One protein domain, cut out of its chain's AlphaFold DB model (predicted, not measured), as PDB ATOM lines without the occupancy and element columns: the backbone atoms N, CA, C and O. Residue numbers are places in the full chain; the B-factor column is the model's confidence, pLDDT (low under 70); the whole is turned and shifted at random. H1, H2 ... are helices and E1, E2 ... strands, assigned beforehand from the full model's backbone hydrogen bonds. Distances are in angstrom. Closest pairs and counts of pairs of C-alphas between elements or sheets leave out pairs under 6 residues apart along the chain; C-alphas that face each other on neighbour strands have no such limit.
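What this domain is: This is residues 740 to 787 and 875 to 964 of the 1144 residues of an uncharacterized protein of Auxenochlorella protothecoides (UniProt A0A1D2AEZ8). A six-stranded sheet, curled like part of a barrel, has helices over both faces: H1 and H5 over one, H3 and H4 over the other. The long last helix, H6, is not on the sheet; it folds back beside H5 as a helical hairpin and runs on away from the sheet to Ser 964, at one end of the longest axis. The printed part has 138 residues with six named helices and six named strands, in the order E1 H1 E2 H2 E3 E4 H3 E5 H4 E6 H5 H6, and its class is mixed, helices and strands. The sheet is mixed, in the order E4 E3 E2 E1 E5 E6. The whole is compact, with a radius of gyration of the C-alphas of 14.7 A, and its spans of 48 by 32 by 28 A make it only just elongated.

Where its parts are: E1 is residues 742 to 744 and begins at C-alpha 742, (189.458, 204.757, 201.000). H1, residues 747 to 755, is 12.7 A long. E2 is residues 762 to 766, H2 residues 773 to 776 and E3 residues 780 to 784. After the cut come E4, residues 878 to 880, and H3, residues 882 to 888. E5, residues 892 to 896, is 13.3 A long and begins at C-alpha 892, (185.371, 203.422, 203.131). H4, residues 901 to 911, is 15.1 A long, and E6, residues 919 to 923, 13.3 A. H5, residues 928 to 941, is 20.3 A long. H6, residues 945 to 964, is 28.0 A long and ends at C-alpha 964, (175.093, 239.118, 201.637).

How they stand to each other: The sheet is twisted, with E4 and E6 as edge strands. E1 is parallel to E2, with N 763 and O 742 at 2.8 A, and to E5, with N 743 and O 892 at 2.9 A. E2 and E3 are parallel, with N 781 and O 765 at 2.8 A. E3 and E4 are antiparallel, with N 879 and O 783 at 2.8 A. E5 and E6 are parallel, with N 895 and O 921 at 2.9 A. Three strand-helix-strand units, each two parallel neighbour strands with a helix between, have right-handed crossovers: E1, H1, E2; E2, H2, E3; and E5, H4, E6. The helices and the sheet form three layers, H1 and H5 on one face and H3 and H4 on the other. H1 runs along the strands at a height over the sheet of 8.3 A; its C-alpha of Ala 749 is 6.0 A from that of Val 894 in E5, their closest. H5 lies over E6 at a height of 8.0 A, with the C-alphas of Leu 923 and Ala 934 closest, at 5.4 A. H3 lies only just over E3, with 3 C-alphas on it, and H4 only just over E5, also with 3. H2 only grazes the sheet, with residues 775 to 776. H5 and H6 touch at a shallow tilt of 14 degrees, opposite ways; H6 does so with residues 945 to 952 alone, and the closest C-alphas are those of Gly 939 and Ala 945, 4.5 A apart. In H1, H3, H4, H5 and H6 every O i to N i+4 pair is within hydrogen-bond range; H2 is too short for such a pair.

The domain as a whole: The C-alphas farthest apart are those of Arg 883 and Ser 964, at 50.0 A. Residues 788 to 874 are cut out, and C-alphas 787 and 875 are 11.5 A apart across the cut. Of the links that are printed whole, none is long. The mean pLDDT of the printed part is 77.2; 34 residues are under 70, among them residues 897 to 917, and the mean of H4 is 56.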
ATOM      1  N   ASP A 740     191.811 203.351 207.439       67.62
ATOM      2  CA  ASP A 740     192.936 203.986 206.723       67.62
ATOM      3  C   ASP A 740     192.897 203.917 205.182       67.62
ATOM      4  O   ASP A 740     193.619 204.666 204.525       67.62
ATOM      5  N   ARG A 741     192.073 203.051 204.576       86.94
ATOM      6  CA  ARG A 741     192.028 202.844 203.113       86.94
ATOM      7  C   ARG A 741     190.663 203.217 202.541       86.94
ATOM      8  O   ARG A 741     189.647 202.638 202.928       86.94
ATOM      9  N   ILE A 742     190.659 204.153 201.594       90.62
ATOM     10  CA  ILE A 742     189.458 204.757 201.000       90.62
ATOM     11  C   ILE A 742     189.450 204.555 199.477       90.62
ATOM     12  O   ILE A 742     190.490 204.694 198.832       90.62
ATOM     13  N   VAL A 743     188.291 204.279 198.879       89.44
ATOM     14  CA  VAL A 743     188.103 204.247 197.416       89.44
ATOM     15  C   VAL A 743     187.074 205.293 196.977       89.44
ATOM     16  O   VAL A 743     186.020 205.424 197.588       89.44
ATOM     17  N   SER A 744     187.384 206.036 195.909       90.44
ATOM     18  CA  SER A 744     186.555 207.136 195.389       90.44
ATOM     19  C   SER A 744     185.936 206.776 194.039       90.44
ATOM     20  O   SER A 744     186.632 206.776 193.025       90.44
ATOM     21  N   LEU A 745     184.637 206.489 193.984       85.75
ATOM     22  CA  LEU A 745     183.971 206.015 192.765       85.75
ATOM     23  C   LEU A 745     183.343 207.125 191.897       85.75
ATOM     24  O   LEU A 745     182.746 206.816 190.868       85.75
ATOM     25  N   GLY A 746     183.564 208.404 192.228       83.75
ATOM     26  CA  GLY A 746     183.144 209.547 191.408       83.75
ATOM     27  C   GLY A 746     184.076 210.772 191.468       83.75
ATOM     28  O   GLY A 746     184.950 210.845 192.339       83.75
ATOM     29  N   PRO A 747     183.954 211.719 190.513       82.06
ATOM     30  CA  PRO A 747     184.773 212.931 190.448       82.06
ATOM     31  C   PRO A 747     184.606 213.867 191.652       82.06
ATOM     32  O   PRO A 747     185.606 214.280 192.227       82.06
ATOM     33  N   GLY A 748     183.374 214.194 192.051       87.12
ATOM     34  CA  GLY A 748     183.078 214.979 193.253       87.12
ATOM     35  C   GLY A 748     183.542 214.271 194.526       87.12
ATOM     36  O   GLY A 748     184.083 214.920 195.419       87.12
ATOM     37  N   ALA A 749     183.467 212.936 194.566       88.69
ATOM     38  CA  ALA A 749     183.998 212.143 195.677       88.69
ATOM     39  C   ALA A 749     185.507 212.364 195.904       88.69
ATOM     40  O   ALA A 749     185.930 212.497 197.056       88.69
ATOM     41  N   SER A 750     186.321 212.518 194.848       90.12
ATOM     42  CA  SER A 750     187.740 212.860 195.027       90.12
ATOM     43  C   SER A 750     187.952 214.329 195.410       90.12
ATOM     44  O   SER A 750     188.870 214.623 196.174       90.12
ATOM     45  N   GLU A 751     187.081 215.253 194.987       90.50
ATOM     46  CA  GLU A 751     187.143 216.649 195.451       90.50
ATOM     47  C   GLU A 751     186.810 216.774 196.950       90.50
ATOM     48  O   GLU A 751     187.515 217.477 197.676       90.50
ATOM     49  N   VAL A 752     185.789 216.052 197.431       92.25
ATOM     50  CA  VAL A 752     185.425 215.968 198.856       92.25
ATOM     51  C   VAL A 752     186.567 215.359 199.670       92.25
ATOM     52  O   VAL A 752     187.045 215.988 200.612       92.25
ATOM     53  N   LEU A 753     187.060 214.176 199.290       93.25
ATOM     54  CA  LEU A 753     188.100 213.474 200.048       93.25
ATOM     55  C   LEU A 753     189.388 214.300 200.189       93.25
ATOM     56  O   LEU A 753     189.979 214.329 201.267       93.25
ATOM     57  N   TRP A 754     189.816 215.025 199.152       93.06
ATOM     58  CA  TRP A 754     190.983 215.906 199.275       93.06
ATOM     59  C   TRP A 754     190.701 217.185 200.074       93.06
ATOM     60  O   TRP A 754     191.574 217.605 200.832       93.06
ATOM     61  N   ALA A 755     189.503 217.774 199.985       91.38
ATOM     62  CA  ALA A 755     189.134 218.922 200.821       91.38
ATOM     63  C   ALA A 755     189.083 218.578 202.321       91.38
ATOM     64  O   ALA A 755     189.388 219.431 203.150       91.38
ATOM     65  N   LEU A 756     188.770 217.322 202.657       92.81
ATOM     66  CA  LEU A 756     188.818 216.756 204.011       92.81
ATOM     67  C   LEU A 756     190.230 216.312 204.456       92.81
ATOM     68  O   LEU A 756     190.379 215.709 205.516       92.81
ATOM     69  N   GLY A 757     191.273 216.539 203.646       91.31
ATOM     70  CA  GLY A 757     192.647 216.098 203.933       91.31
ATOM     71  C   GLY A 757     192.891 214.587 203.773       91.31
ATOM     72  O   GLY A 757     194.003 214.109 203.990       91.31
ATOM     73  N   LEU A 758     191.887 213.820 203.339       92.38
ATOM     74  CA  LEU A 758     191.924 212.356 203.242       92.38
ATOM     75  C   LEU A 758     192.680 211.834 202.010       92.38
ATOM     76  O   LEU A 758     192.864 210.627 201.878       92.38
ATOM     77  N   GLY A 759     193.158 212.709 201.119       89.38
ATOM     78  CA  GLY A 759     193.811 212.339 199.853       89.38
ATOM     79  C   GLY A 759     194.992 211.363 199.983       89.38
ATOM     80  O   GLY A 759     195.254 210.585 199.067       89.38
ATOM     81  N   ALA A 760     195.688 211.327 201.124       88.94
ATOM     82  CA  ALA A 760     196.712 210.314 201.397       88.94
ATOM     83  C   ALA A 760     196.125 208.886 201.454       88.94
ATOM     84  O   ALA A 760     196.678 207.975 200.834       88.94
ATOM     85  N   ARG A 761     194.970 208.731 202.116       91.50
ATOM     86  CA  ARG A 761     194.247 207.476 202.403       91.50
ATOM     87  C   ARG A 761     193.483 206.903 201.197       91.50
ATOM     88  O   ARG A 761     192.991 205.779 201.258       91.50
ATOM     89  N   VAL A 762     193.382 207.643 200.088       92.38
ATOM     90  CA  VAL A 762     192.667 207.198 198.878       92.38
ATOM     91  C   VAL A 762     193.514 206.208 198.072       92.38
ATOM     92  O   VAL A 762     194.435 206.598 197.358       92.38
ATOM     93  N   VAL A 763     193.211 204.915 198.166       91.00
ATOM     94  CA  VAL A 763     194.012 203.844 197.544       91.00
ATOM     95  C   VAL A 763     193.651 203.578 196.083       91.00
ATOM     96  O   VAL A 763     194.518 203.168 195.314       91.00
ATOM     97  N   ALA A 764     192.414 203.870 195.666       88.69
ATOM     98  CA  ALA A 764     191.998 203.800 194.264       88.69
ATOM     99  C   ALA A 764     190.803 204.723 193.957       88.69
ATOM    100  O   ALA A 764     190.100 205.185 194.858       88.69
ATOM    101  N   VAL A 765     190.583 204.999 192.670       90.25
ATOM    102  CA  VAL A 765     189.605 205.979 192.167       90.25
ATOM    103  C   VAL A 765     188.852 205.478 190.918       90.25
ATOM    104  O   VAL A 765     189.296 204.533 190.270       90.25
ATOM    105  N   SER A 766     187.740 206.103 190.525       85.56
ATOM    106  CA  SER A 766     187.120 205.889 189.200       85.56
ATOM    107  C   SER A 766     187.925 206.554 188.075       85.56
ATOM    108  O   SER A 766     188.724 207.453 188.329       85.56
ATOM    109  N   ASP A 767     187.719 206.161 186.816       79.75
ATOM    110  CA  ASP A 767     188.289 206.838 185.638       79.75
ATOM    111  C   ASP A 767     187.872 208.314 185.512       79.75
ATOM    112  O   ASP A 767     188.645 209.126 185.008       79.75
ATOM    113  N   ALA A 768     186.696 208.670 186.033       75.94
ATOM    114  CA  ALA A 768     186.191 210.038 186.080       75.94
ATOM    115  C   ALA A 768     186.873 210.926 187.141       75.94
ATOM    116  O   ALA A 768     186.742 212.145 187.071       75.94
ATOM    117  N   CYS A 769     187.607 210.360 188.108       84.56
ATOM    118  CA  CYS A 769     188.367 211.147 189.080       84.56
ATOM    119  C   CYS A 769     189.576 211.819 188.404       84.56
ATOM    120  O   CYS A 769     190.561 211.160 188.049       84.56
ATOM    121  N   ASP A 770     189.483 213.135 188.229       79.56
ATOM    122  CA  ASP A 770     190.466 213.996 187.557       79.56
ATOM    123  C   ASP A 770     190.913 215.202 188.413       79.56
ATOM    124  O   ASP A 770     191.799 215.950 187.997       79.56
ATOM    125  N   TRP A 771     190.308 215.394 189.595       77.75
ATOM    126  CA  TRP A 771     190.589 216.511 190.493       77.75
ATOM    127  C   TRP A 771     190.641 216.078 191.973       77.75
ATOM    128  O   TRP A 771     189.778 215.304 192.405       77.75
ATOM    129  N   PRO A 772     191.606 216.596 192.761       78.69
ATOM    130  CA  PRO A 772     192.766 217.376 192.309       78.69
ATOM    131  C   PRO A 772     193.744 216.505 191.496       78.69
ATOM    132  O   PRO A 772     193.490 215.320 191.270       78.69
ATOM    133  N   ALA A 773     194.830 217.082 190.976       80.00
ATOM    134  CA  ALA A 773     195.703 216.406 190.007       80.00
ATOM    135  C   ALA A 773     196.291 215.076 190.536       80.00
ATOM    136  O   ALA A 773     196.499 214.129 189.779       80.00
ATOM    137  N   GLU A 774     196.486 214.973 191.850       82.56
ATOM    138  CA  GLU A 774     196.951 213.786 192.567       82.56
ATOM    139  C   GLU A 774     195.946 212.625 192.526       82.56
ATOM    140  O   GLU A 774     196.352 211.465 192.625       82.56
ATOM    141  N   ALA A 775     194.646 212.906 192.361       84.75
ATOM    142  CA  ALA A 775     193.622 211.880 192.176       84.75
ATOM    143  C   ALA A 775     193.774 211.191 190.811       84.75
ATOM    144  O   ALA A 775     193.623 209.973 190.714       84.75
ATOM    145  N   ALA A 776     194.171 211.933 189.771       77.75
ATOM    146  CA  ALA A 776     194.368 211.376 188.435       77.75
ATOM    147  C   ALA A 776     195.528 210.356 188.360       77.75
ATOM    148  O   ALA A 776     195.537 209.501 187.469       77.75
ATOM    149  N   GLY A 777     196.473 210.412 189.306       79.12
ATOM    150  CA  GLY A 777     197.579 209.459 189.442       79.12
ATOM    151  C   GLY A 777     197.259 208.185 190.238       79.12
ATOM    152  O   GLY A 777     198.125 207.316 190.342       79.12
ATOM    153  N   ARG A 778     196.059 208.045 190.821       87.12
ATOM    154  CA  ARG A 778     195.693 206.867 191.631       87.12
ATOM    155  C   ARG A 778     195.278 205.661 190.762       87.12
ATOM    156  O   ARG A 778     194.781 205.849 189.647       87.12
ATOM    157  N   PRO A 779     195.437 204.418 191.267       87.88
ATOM    158  CA  PRO A 779     194.912 203.205 190.630       87.88
ATOM    159  C   PRO A 779     193.418 203.316 190.304       87.88
ATOM    160  O   PRO A 779     192.662 203.924 191.062       87.88
ATOM    161  N   ARG A 780     192.978 202.724 189.188       85.75
ATOM    162  CA  ARG A 780     191.582 202.828 188.733       85.75
ATOM    163  C   ARG A 780     190.754 201.620 189.177       85.75
ATOM    164  O   ARG A 780     190.868 200.554 188.583       85.75
ATOM    165  N   ALA A 781     189.922 201.809 190.202       76.88
ATOM    166  CA  ALA A 781     188.994 200.806 190.735       76.88
ATOM    167  C   ALA A 781     187.645 200.767 190.001       76.88
ATOM    168  O   ALA A 781     186.890 199.819 190.181       76.88
ATOM    169  N   ALA A 782     187.324 201.771 189.183       74.06
ATOM    170  CA  ALA A 782     186.102 201.780 188.386       74.06
ATOM    171  C   ALA A 782     186.278 202.519 187.057       74.06
ATOM    172  O   ALA A 782     187.192 203.331 186.898       74.06
ATOM    173  N   ARG A 783     185.386 202.233 186.106       73.75
ATOM    174  CA  ARG A 783     185.369 202.825 184.769       73.75
ATOM    175  C   ARG A 783     183.940 203.094 184.302       73.75
ATOM    176  O   ARG A 783     183.103 202.195 184.369       73.75
ATOM    177  N   ARG A 784     183.656 204.278 183.758       64.62
ATOM    178  CA  ARG A 784     182.368 204.556 183.102       64.62
ATOM    179  C   ARG A 784     182.224 203.745 181.810       64.62
ATOM    180  O   ARG A 784     183.138 203.675 180.984       64.62
ATOM    181  N   LEU A 785     181.058 203.132 181.623       58.06
ATOM    182  CA  LEU A 785     180.722 202.386 180.412       58.06
ATOM    183  C   LEU A 785     180.273 203.351 179.307       58.06
ATOM    184  O   LEU A 785     179.397 204.190 179.510       58.06
ATOM    185  N   ALA A 786     180.863 203.225 178.117       50.00
ATOM    186  CA  ALA A 786     180.462 204.022 176.959       50.00
ATOM    187  C   ALA A 786     179.023 203.679 176.532       50.00
ATOM    188  O   ALA A 786     178.621 202.516 176.566       50.00
ATOM    189  N   THR A 787     178.264 204.669 176.059       41.62
ATOM    190  CA  THR A 787     176.840 204.514 175.693       41.62
ATOM    191  C   THR A 787     176.580 203.403 174.671       41.62
ATOM    192  O   THR A 787     175.577 202.704 174.782       41.62
ATOM    193  N   ARG A 875     170.642 200.243 184.305       40.72
ATOM    194  CA  ARG A 875     170.716 201.577 184.937       40.72
ATOM    195  C   ARG A 875     172.140 201.951 185.374       40.72
ATOM    196  O   ARG A 875     172.490 203.128 185.349       40.72
ATOM    197  N   LEU A 876     172.990 200.969 185.690       47.19
ATOM    198  CA  LEU A 876     174.366 201.197 186.148       47.19
ATOM    199  C   LEU A 876     175.303 201.647 185.006       47.19
ATOM    200  O   LEU A 876     175.665 200.878 184.115       47.19
ATOM    201  N   SER A 877     175.751 202.904 185.060       57.22
ATOM    202  CA  SER A 877     176.716 203.498 184.112       57.22
ATOM    203  C   SER A 877     178.188 203.158 184.408       57.22
ATOM    204  O   SER A 877     179.082 203.614 183.688       57.22
ATOM    205  N   LEU A 878     178.458 202.391 185.468       62.34
ATOM    206  CA  LEU A 878     179.779 202.212 186.070       62.34
ATOM    207  C   LEU A 878     180.155 200.724 186.153       62.34
ATOM    208  O   LEU A 878     179.420 199.917 186.715       62.34
ATOM    209  N   TYR A 879     181.325 200.370 185.622       67.69
ATOM    210  CA  TYR A 879     182.001 199.097 185.881       67.69
ATOM    211  C   TYR A 879     182.960 199.262 187.064       67.69
ATOM    212  O   TYR A 879     183.647 200.280 187.147       67.69
ATOM    213  N   VAL A 880     183.065 198.258 187.935       69.62
ATOM    214  CA  VAL A 880     183.938 198.264 189.120       69.62
ATOM    215  C   VAL A 880     184.868 197.046 189.080       69.62
ATOM    216  O   VAL A 880     184.431 195.938 188.779       69.62
ATOM    217  N   ASP A 881     186.157 197.238 189.365       71.62
ATOM    218  CA  ASP A 881     187.141 196.156 189.459       71.62
ATOM    219  C   ASP A 881     187.032 195.458 190.824       71.62
ATOM    220  O   ASP A 881     187.659 195.846 191.815       71.62
ATOM    221  N   GLU A 882     186.241 194.385 190.840       64.75
ATOM    222  CA  GLU A 882     186.059 193.456 191.961       64.75
ATOM    223  C   GLU A 882     187.396 193.022 192.594       64.75
ATOM    224  O   GLU A 882     187.548 192.982 193.818       64.75
ATOM    225  N   ARG A 883     188.402 192.730 191.756       65.75
ATOM    226  CA  ARG A 883     189.719 192.237 192.186       65.75
ATOM    227  C   ARG A 883     190.578 193.363 192.753       65.75
ATOM    228  O   ARG A 883     191.444 193.099 193.587       65.75
ATOM    229  N   MET A 884     190.348 194.608 192.335       72.56
ATOM    230  CA  MET A 884     190.918 195.774 193.002       72.56
ATOM    231  C   MET A 884     190.291 195.974 194.378       72.56
ATOM    232  O   MET A 884     191.044 196.049 195.342       72.56
ATOM    233  N   LEU A 885     188.961 195.971 194.515       71.75
ATOM    234  CA  LEU A 885     188.316 196.125 195.827       71.75
ATOM    235  C   LEU A 885     188.748 195.032 196.822       71.75
ATOM    236  O   LEU A 885     189.168 195.351 197.934       71.75
ATOM    237  N   ALA A 886     188.755 193.760 196.408       70.81
ATOM    238  CA  ALA A 886     189.158 192.636 197.261       70.81
ATOM    239  C   ALA A 886     190.647 192.663 197.684       70.81
ATOM    240  O   ALA A 886     191.004 192.151 198.750       70.81
ATOM    241  N   ARG A 887     191.525 193.266 196.866       75.50
ATOM    242  CA  ARG A 887     192.960 193.450 197.159       75.50
ATOM    243  C   ARG A 887     193.225 194.693 198.009       75.50
ATOM    244  O   ARG A 887     194.032 194.651 198.938       75.50
ATOM    245  N   GLU A 888     192.572 195.802 197.676       79.56
ATOM    246  CA  GLU A 888     192.752 197.082 198.357       79.56
ATOM    247  C   GLU A 888     192.038 197.136 199.711       79.56
ATOM    248  O   GLU A 888     192.448 197.923 200.556       79.56
ATOM    249  N   ARG A 889     191.024 196.285 199.942       78.44
ATOM    250  CA  ARG A 889     190.292 196.167 201.217       78.44
ATOM    251  C   ARG A 889     189.939 197.542 201.813       78.44
ATOM    252  O   ARG A 889     190.401 197.868 202.910       78.44
ATOM    253  N   PRO A 890     189.197 198.390 201.075       82.69
ATOM    254  CA  PRO A 890     188.804 199.691 201.585       82.69
ATOM    255  C   PRO A 890     187.887 199.528 202.794       82.69
ATOM    256  O   PRO A 890     186.971 198.706 202.788       82.69
ATOM    257  N   GLY A 891     188.105 200.356 203.808       77.56
ATOM    258  CA  GLY A 891     187.163 200.515 204.911       77.56
ATOM    259  C   GLY A 891     186.151 201.645 204.674       77.56
ATOM    260  O   GLY A 891     185.173 201.751 205.407       77.56
ATOM    261  N   LEU A 892     186.353 202.459 203.633       86.81
ATOM    262  CA  LEU A 892     185.371 203.422 203.131       86.81
ATOM    263  C   LEU A 892     185.352 203.418 201.596       86.81
ATOM    264  O   LEU A 892     186.396 203.544 200.953       86.81
ATOM    265  N   VAL A 893     184.162 203.333 201.008       85.62
ATOM    266  CA  VAL A 893     183.913 203.580 199.584       85.62
ATOM    267  C   VAL A 893     182.988 204.790 199.465       85.62
ATOM    268  O   VAL A 893     181.881 204.774 199.992       85.62
ATOM    269  N   VAL A 894     183.426 205.842 198.776       86.50
ATOM    270  CA  VAL A 894     182.579 207.009 198.490       86.50
ATOM    271  C   VAL A 894     182.056 206.891 197.063       86.50
ATOM    272  O   VAL A 894     182.844 206.880 196.114       86.50
ATOM    273  N   VAL A 895     180.738 206.782 196.916       83.25
ATOM    274  CA  VAL A 895     180.031 206.743 195.629       83.25
ATOM    275  C   VAL A 895     179.387 208.093 195.325       83.25
ATOM    276  O   VAL A 895     179.285 208.967 196.185       83.25
ATOM    277  N   GLU A 896     178.969 208.276 194.080       78.06
ATOM    278  CA  GLU A 896     178.257 209.467 193.630       78.06
ATOM    279  C   GLU A 896     176.880 209.062 193.120       78.06
ATOM    280  O   GLU A 896     176.768 208.142 192.311       78.06
ATOM    281  N   ASP A 897     175.858 209.774 193.582       67.69
ATOM    282  CA  ASP A 897     174.475 209.640 193.137       67.69
ATOM    283  C   ASP A 897     174.369 209.892 191.616       67.69
ATOM    284  O   ASP A 897     175.022 210.797 191.089       67.69
ATOM    285  N   GLU A 898     173.579 209.097 190.890       59.94
ATOM    286  CA  GLU A 898     173.160 209.347 189.495       59.94
ATOM    287  C   GLU A 898     171.663 209.000 189.317       59.94
ATOM    288  O   GLU A 898     171.258 208.437 188.298       59.94
ATOM    289  N   GLY A 899     170.847 209.310 190.333       57.41
ATOM    290  CA  GLY A 899     169.451 208.890 190.474       57.41
ATOM    291  C   GLY A 899     169.334 207.487 191.077       57.41
ATOM    292  O   GLY A 899     170.255 207.001 191.733       57.41
ATOM    293  N   ASP A 900     168.238 206.788 190.770       43.75
ATOM    294  CA  ASP A 900     167.857 205.437 191.235       43.75
ATOM    295  C   ASP A 900     168.943 204.344 191.053       43.75
ATOM    296  O   ASP A 900     168.795 203.206 191.492       43.75
ATOM    297  N   ALA A 901     170.028 204.650 190.339       49.72
ATOM    298  CA  ALA A 901     171.203 203.800 190.213       49.72
ATOM    299  C   ALA A 901     172.085 203.775 191.483       49.72
ATOM    300  O   ALA A 901     172.935 202.893 191.589       49.72
ATOM    301  N   ALA A 902     171.918 204.717 192.419       53.31
ATOM    302  CA  ALA A 902     172.774 204.871 193.598       53.31
ATOM    303  C   ALA A 902     172.615 203.725 194.614       53.31
ATOM    304  O   ALA A 902     173.596 203.067 194.954       53.31
ATOM    305  N   GLU A 903     171.384 203.431 195.040       53.09
ATOM    306  CA  GLU A 903     171.085 202.321 195.961       53.09
ATOM    307  C   GLU A 903     171.439 200.973 195.320       53.09
ATOM    308  O   GLU A 903     172.169 200.172 195.899       53.09
ATOM    309  N   ALA A 904     171.056 200.792 194.052       55.78
ATOM    310  CA  ALA A 904     171.410 199.622 193.254       55.78
ATOM    311  C   ALA A 904     172.932 199.418 193.109       55.78
ATOM    312  O   ALA A 904     173.389 198.281 192.986       55.78
ATOM    313  N   LEU A 905     173.733 200.493 193.116       58.53
ATOM    314  CA  LEU A 905     175.194 200.412 193.134       58.53
ATOM    315  C   LEU A 905     175.718 200.007 194.519       58.53
ATOM    316  O   LEU A 905     176.657 199.218 194.581       58.53
ATOM    317  N   CYS A 906     175.122 200.495 195.608       58.28
ATOM    318  CA  CYS A 906     175.467 200.083 196.970       58.28
ATOM    319  C   CYS A 906     175.190 198.584 197.190       58.28
ATOM    320  O   CYS A 906     176.103 197.850 197.570       58.28
ATOM    321  N   ASP A 907     173.991 198.107 196.843       57.78
ATOM    322  CA  ASP A 907     173.624 196.685 196.910       57.78
ATOM    323  C   ASP A 907     174.525 195.813 196.021       57.78
ATOM    324  O   ASP A 907     174.981 194.737 196.423       57.78
ATOM    325  N   ALA A 908     174.843 196.285 194.810       58.84
ATOM    326  CA  ALA A 908     175.723 195.558 193.905       58.84
ATOM    327  C   ALA A 908     177.176 195.511 194.409       58.84
ATOM    328  O   ALA A 908     177.801 194.460 194.297       58.84
ATOM    329  N   LEU A 909     177.708 196.598 194.992       61.94
ATOM    330  CA  LEU A 909     179.049 196.656 195.604       61.94
ATOM    331  C   LEU A 909     179.195 195.672 196.773       61.94
ATOM    332  O   LEU A 909     180.253 195.068 196.955       61.94
ATOM    333  N   VAL A 910     178.124 195.485 197.538       56.81
ATOM    334  CA  VAL A 910     178.038 194.512 198.630       56.81
ATOM    335  C   VAL A 910     178.059 193.086 198.096       56.81
ATOM    336  O   VAL A 910     178.819 192.257 198.600       56.81
ATOM    337  N   ALA A 911     177.271 192.797 197.056       52.31
ATOM    338  CA  ALA A 911     177.182 191.467 196.455       52.31
ATOM    339  C   ALA A 911     178.530 190.943 195.908       52.31
ATOM    340  O   ALA A 911     178.698 189.734 195.754       52.31
ATOM    341  N   VAL A 912     179.509 191.828 195.667       53.66
ATOM    342  CA  VAL A 912     180.890 191.468 195.280       53.66
ATOM    343  C   VAL A 912     181.740 190.940 196.451       53.66
ATOM    344  O   VAL A 912     182.852 190.458 196.239       53.66
ATOM    345  N   GLY A 913     181.260 191.020 197.695       49.72
ATOM    346  CA  GLY A 913     182.017 190.589 198.873       49.72
ATOM    347  C   GLY A 913     183.030 191.624 199.369       49.72
ATOM    348  O   GLY A 913     184.172 191.276 199.686       49.72
ATOM    349  N   LEU A 914     182.614 192.894 199.474       62.09
ATOM    350  CA  LEU A 914     183.284 193.849 200.366       62.09
ATOM    351  C   LEU A 914     183.353 193.278 201.796       62.09
ATOM    352  O   LEU A 914     182.504 192.488 202.210       62.09
ATOM    353  N   GLN A 915     184.389 193.645 202.553       55.78
ATOM    354  CA  GLN A 915     184.577 193.083 203.889       55.78
ATOM    355  C   GLN A 915     183.544 193.641 204.878       55.78
ATOM    356  O   GLN A 915     183.187 194.818 204.831       55.78
ATOM    357  N   ALA A 916     183.110 192.804 205.822       55.16
ATOM    358  CA  ALA A 916     182.320 193.241 206.969       55.16
ATOM    359  C   ALA A 916     183.026 194.415 207.680       55.16
ATOM    360  O   ALA A 916     184.180 194.282 208.089       55.16
ATOM    361  N   GLY A 917     182.346 195.559 207.792       59.84
ATOM    362  CA  GLY A 917     182.908 196.805 208.334       59.84
ATOM    363  C   GLY A 917     183.377 197.839 207.297       59.84
ATOM    364  O   GLY A 917     183.740 198.947 207.692       59.84
ATOM    365  N   THR A 918     183.335 197.543 205.990       71.12
ATOM    366  CA  THR A 918     183.477 198.574 204.946       71.12
ATOM    367  C   THR A 918     182.261 199.504 204.961       71.12
ATOM    368  O   THR A 918     181.144 199.067 204.699       71.12
ATOM    369  N   ALA A 919     182.473 200.794 205.224       76.12
ATOM    370  CA  ALA A 919     181.449 201.821 205.067       76.12
ATOM    371  C   ALA A 919     181.272 202.199 203.586       76.12
ATOM    372  O   ALA A 919     182.249 202.262 202.833       76.12
ATOM    373  N   VAL A 920     180.042 202.515 203.179       77.44
ATOM    374  CA  VAL A 920     179.730 203.099 201.867       77.44
ATOM    375  C   VAL A 920     178.962 204.399 202.098       77.44
ATOM    376  O   VAL A 920     177.997 204.403 202.853       77.44
ATOM    377  N   VAL A 921     179.402 205.500 201.483       78.50
ATOM    378  CA  VAL A 921     178.768 206.828 201.607       78.50
ATOM    379  C   VAL A 921     178.459 207.370 200.218       78.50
ATOM    380  O   VAL A 921     179.312 207.309 199.332       78.50
ATOM    381  N   CYS A 922     177.253 207.904 200.020       81.44
ATOM    382  CA  CYS A 922     176.784 208.392 198.727       81.44
ATOM    383  C   CYS A 922     176.714 209.922 198.696       81.44
ATOM    384  O   CYS A 922     175.964 210.532 199.453       81.44
ATOM    385  N   LEU A 923     177.448 210.554 197.776       78.00
ATOM    386  CA  LEU A 923     177.306 211.989 197.533       78.00
ATOM    387  C   LEU A 923     175.997 212.278 196.790       78.00
ATOM    388  O   LEU A 923     175.957 212.211 195.559       78.00
ATOM    389  N   ARG A 924     174.956 212.605 197.563       71.44
ATOM    390  CA  ARG A 924     173.646 213.101 197.113       71.44
ATOM    391  C   ARG A 924     173.800 214.317 196.184       71.44
ATOM    392  O   ARG A 924     174.666 215.163 196.422       71.44
ATOM    393  N   ARG A 925     172.968 214.438 195.137       71.12
ATOM    394  CA  ARG A 925     173.052 215.560 194.173       71.12
ATOM    395  C   ARG A 925     171.980 216.653 194.282       71.12
ATOM    396  O   ARG A 925     172.062 217.591 193.494       71.12
ATOM    397  N   ARG A 926     170.974 216.585 195.162       70.88
ATOM    398  CA  ARG A 926     169.708 217.327 194.942       70.88
ATOM    399  C   ARG A 926     169.811 218.845 195.178       70.88
ATOM    400  O   ARG A 926     169.201 219.600 194.429       70.88
ATOM    401  N   CYS A 927     170.602 219.304 196.151       80.81
ATOM    402  CA  CYS A 927     170.803 220.731 196.468       80.81
ATOM    403  C   CYS A 927     172.193 221.011 197.083       80.81
ATOM    404  O   CYS A 927     172.965 220.085 197.337       80.81
ATOM    405  N   LEU A 928     172.534 222.280 197.348       82.12
ATOM    406  CA  LEU A 928     173.799 222.641 198.011       82.12
ATOM    407  C   LEU A 928     173.877 222.136 199.465       82.12
ATOM    408  O   LEU A 928     174.978 221.855 199.942       82.12
ATOM    409  N   ALA A 929     172.745 222.005 200.166       80.38
ATOM    410  CA  ALA A 929     172.703 221.464 201.529       80.38
ATOM    411  C   ALA A 929     173.056 219.964 201.561       80.38
ATOM    412  O   ALA A 929     174.005 219.592 202.251       80.38
ATOM    413  N   ASP A 930     172.401 219.153 200.718       80.88
ATOM    414  CA  ASP A 930     172.703 217.730 200.457       80.88
ATOM    415  C   ASP A 930     174.213 217.485 200.283       80.88
ATOM    416  O   ASP A 930     174.795 216.584 200.888       80.88
ATOM    417  N   VAL A 931     174.859 218.318 199.458       84.56
ATOM    418  CA  VAL A 931     176.293 218.220 199.153       84.56
ATOM    419  C   VAL A 931     177.151 218.495 200.388       84.56
ATOM    420  O   VAL A 931     178.143 217.803 200.611       84.56
ATOM    421  N   LEU A 932     176.791 219.491 201.202       88.94
ATOM    422  CA  LEU A 932     177.525 219.838 202.423       88.94
ATOM    423  C   LEU A 932     177.299 218.819 203.550       88.94
ATOM    424  O   LEU A 932     178.220 218.576 204.327       88.94
ATOM    425  N   GLU A 933     176.125 218.197 203.630       84.06
ATOM    426  CA  GLU A 933     175.847 217.092 204.555       84.06
ATOM    427  C   GLU A 933     176.633 215.835 204.183       84.06
ATOM    428  O   GLU A 933     177.315 215.270 205.035       84.06
ATOM    429  N   ALA A 934     176.653 215.456 202.903       84.44
ATOM    430  CA  ALA A 934     177.435 214.313 202.440       84.44
ATOM    431  C   ALA A 934     178.951 214.498 202.689       84.44
ATOM    432  O   ALA A 934     179.675 213.528 202.919       84.44
ATOM    433  N   MET A 935     179.453 215.742 202.739       91.25
ATOM    434  CA  MET A 935     180.821 216.026 203.205       91.25
ATOM    435  C   MET A 935     181.026 215.737 204.703       91.25
ATOM    436  O   MET A 935     182.111 215.296 205.086       91.25
ATOM    437  N   LEU A 936     180.013 215.955 205.550       87.50
ATOM    438  CA  LEU A 936     180.047 215.583 206.971       87.50
ATOM    439  C   LEU A 936     179.959 214.059 207.149       87.50
ATOM    440  O   LEU A 936     180.710 213.510 207.953       87.50
ATOM    441  N   GLU A 937     179.125 213.373 206.361       85.81
ATOM    442  CA  GLU A 937     179.019 211.905 206.344       85.81
ATOM    443  C   GLU A 937     180.353 211.240 205.970       85.81
ATOM    444  O   GLU A 937     180.847 210.387 206.707       85.81
ATOM    445  N   VAL A 938     180.991 211.674 204.871       88.69
ATOM    446  CA  VAL A 938     182.335 211.200 204.483       88.69
ATOM    447  C   VAL A 938     183.361 211.527 205.575       88.69
ATOM    448  O   VAL A 938     184.248 210.721 205.849       88.69
ATOM    449  N   GLY A 939     183.227 212.679 206.241       87.00
ATOM    450  CA  GLY A 939     184.043 213.054 207.393       87.00
ATOM    451  C   GLY A 939     183.921 212.085 208.568       87.00
ATOM    452  O   GLY A 939     184.935 211.618 209.090       87.00
ATOM    453  N   ALA A 940     182.694 211.752 208.966       84.06
ATOM    454  CA  ALA A 940     182.403 210.807 210.039       84.06
ATOM    455  C   ALA A 940     182.874 209.388 209.683       84.06
ATOM    456  O   ALA A 940     183.656 208.799 210.429       84.06
ATOM    457  N   ALA A 941     182.512 208.886 208.499       82.06
ATOM    458  CA  ALA A 941     182.895 207.560 208.007       82.06
ATOM    459  C   ALA A 941     184.398 207.418 207.678       82.06
ATOM    460  O   ALA A 941     184.877 206.317 207.402       82.06
ATOM    461  N   ALA A 942     185.165 208.510 207.724       84.56
ATOM    462  CA  ALA A 942     186.624 208.506 207.668       84.56
ATOM    463  C   ALA A 942     187.297 208.855 209.012       84.56
ATOM    464  O   ALA A 942     188.529 208.892 209.075       84.56
ATOM    465  N   GLY A 943     186.544 209.097 210.090       83.38
ATOM    466  CA  GLY A 943     187.099 209.456 211.401       83.38
ATOM    467  C   GLY A 943     187.752 210.845 211.457       83.38
ATOM    468  O   GLY A 943     188.661 211.058 212.253       83.38
ATOM    469  N   VAL A 944     187.323 211.787 210.608       87.62
ATOM    470  CA  VAL A 944     187.817 213.182 210.548       87.62
ATOM    471  C   VAL A 944     186.688 214.213 210.692       87.62
ATOM    472  O   VAL A 944     186.763 215.316 210.151       87.62
ATOM    473  N   ALA A 945     185.630 213.861 211.431       83.50
ATOM    474  CA  ALA A 945     184.410 214.661 211.583       83.50
ATOM    475  C   ALA A 945     184.665 216.133 211.973       83.50
ATOM    476  O   ALA A 945     184.003 217.022 211.443       83.50
ATOM    477  N   GLU A 946     185.659 216.416 212.827       80.31
ATOM    478  CA  GLU A 946     186.037 217.796 213.165       80.31
ATOM    479  C   GLU A 946     186.527 218.603 211.957       80.31
ATOM    480  O   GLU A 946     186.098 219.740 211.766       80.31
ATOM    481  N   GLU A 947     187.427 218.054 211.134       85.56
ATOM    482  CA  GLU A 947     187.914 218.794 209.966       85.56
ATOM    483  C   GLU A 947     186.830 218.877 208.892       85.56
ATOM    484  O   GLU A 947     186.734 219.896 208.218       85.56
ATOM    485  N   ALA A 948     185.942 217.884 208.792       89.00
ATOM    486  CA  ALA A 948     184.762 217.985 207.942       89.00
ATOM    487  C   ALA A 948     183.837 219.134 208.358       89.00
ATOM    488  O   ALA A 948     183.464 219.935 207.502       89.00
ATOM    489  N   ALA A 949     183.557 219.289 209.655       85.31
ATOM    490  CA  ALA A 949     182.830 220.444 210.174       85.31
ATOM    491  C   ALA A 949     183.556 221.759 209.833       85.31
ATOM    492  O   ALA A 949     182.959 222.649 209.229       85.31
ATOM    493  N   ARG A 950     184.870 221.861 210.092       89.50
ATOM    494  CA  ARG A 950     185.660 223.060 209.747       89.50
ATOM    495  C   ARG A 950     185.661 223.367 208.243       89.50
ATOM    496  O   ARG A 950     185.582 224.534 207.867       89.50
ATOM    497  N   VAL A 951     185.749 222.362 207.369       89.88
ATOM    498  CA  VAL A 951     185.671 222.521 205.905       89.88
ATOM    499  C   VAL A 951     184.284 223.017 205.498       89.88
ATOM    500  O   VAL A 951     184.180 224.013 204.779       89.88
ATOM    501  N   VAL A 952     183.227 222.363 205.977       92.94
ATOM    502  CA  VAL A 952     181.835 222.692 205.652       92.94
ATOM    503  C   VAL A 952     181.450 224.076 206.170       92.94
ATOM    504  O   VAL A 952     180.830 224.840 205.433       92.94
ATOM    505  N   ASP A 953     181.889 224.480 207.360       87.25
ATOM    506  CA  ASP A 953     181.597 225.813 207.891       87.25
ATOM    507  C   ASP A 953     182.382 226.923 207.178       87.25
ATOM    508  O   ASP A 953     181.828 228.003 206.946       87.25
ATOM    509  N   ARG A 954     183.613 226.652 206.707       88.75
ATOM    510  CA  ARG A 954     184.321 227.544 205.765       88.75
ATOM    511  C   ARG A 954     183.527 227.714 204.463       88.75
ATOM    512  O   ARG A 954     183.404 228.836 203.972       88.75
ATOM    513  N   LEU A 955     182.949 226.642 203.915       89.62
ATOM    514  CA  LEU A 955     182.119 226.702 202.703       89.62
ATOM    515  C   LEU A 955     180.800 227.453 202.946       89.62
ATOM    516  O   LEU A 955     180.490 228.387 202.207       89.62
ATOM    517  N   ARG A 956     180.075 227.140 204.028       90.06
ATOM    518  CA  ARG A 956     178.858 227.854 204.460       90.06
ATOM    519  C   ARG A 956     179.115 229.350 204.661       90.06
ATOM    520  O   ARG A 956     178.297 230.166 204.246       90.06
ATOM    521  N   ALA A 957     180.254 229.734 205.241       84.75
ATOM    522  CA  ALA A 957     180.636 231.139 205.390       84.75
ATOM    523  C   ALA A 957     180.851 231.839 204.034       84.75
ATOM    524  O   ALA A 957     180.395 232.969 203.858       84.75
ATOM    525  N   ARG A 958     181.468 231.165 203.052       84.31
ATOM    526  CA  ARG A 958     181.625 231.692 201.682       84.31
ATOM    527  C   ARG A 958     180.281 231.841 200.961       84.31
ATOM    528  O   ARG A 958     180.050 232.878 200.345       84.31
ATOM    529  N   LEU A 959     179.385 230.861 201.091       88.06
ATOM    530  CA  LEU A 959     178.024 230.927 200.541       88.06
ATOM    531  C   LEU A 959     177.218 232.082 201.163       88.06
ATOM    532  O   LEU A 959     176.626 232.873 200.432       88.06
ATOM    533  N   ARG A 960     177.269 232.257 202.493       83.88
ATOM    534  CA  ARG A 960     176.647 233.406 203.186       83.88
ATOM    535  C   ARG A 960     177.249 234.749 202.766       83.88
ATOM    536  O   ARG A 960     176.510 235.713 202.601       83.88
ATOM    537  N   SER A 961     178.566 234.822 202.559       81.50
ATOM    538  CA  SER A 961     179.221 236.034 202.052       81.50
ATOM    539  C   SER A 961     178.718 236.394 200.650       81.50
ATOM    540  O   SER A 961     178.326 237.537 200.435       81.50
ATOM    541  N   ALA A 962     178.615 235.428 199.733       80.25
ATOM    542  CA  ALA A 962     178.019 235.664 198.418       80.25
ATOM    543  C   ALA A 962     176.540 236.096 198.512       80.25
ATOM    544  O   ALA A 962     176.131 237.020 197.812       80.25
ATOM    545  N   ALA A 963     175.766 235.495 199.422       80.06
ATOM    546  CA  ALA A 963     174.373 235.864 199.666       80.06
ATOM    547  C   ALA A 963     174.200 237.277 200.250       80.06
ATOM    548  O   ALA A 963     173.245 237.966 199.909       80.06
ATOM    549  N   SER A 964     175.137 237.755 201.078       78.12
ATOM    550  CA  SER A 964     175.093 239.118 201.637       78.12
ATOM    551  C   SER A 964     175.247 240.238 200.596       78.12
ATOM    552  O   SER A 964     174.912 241.383 200.883       78.12
TER     553      SER A 964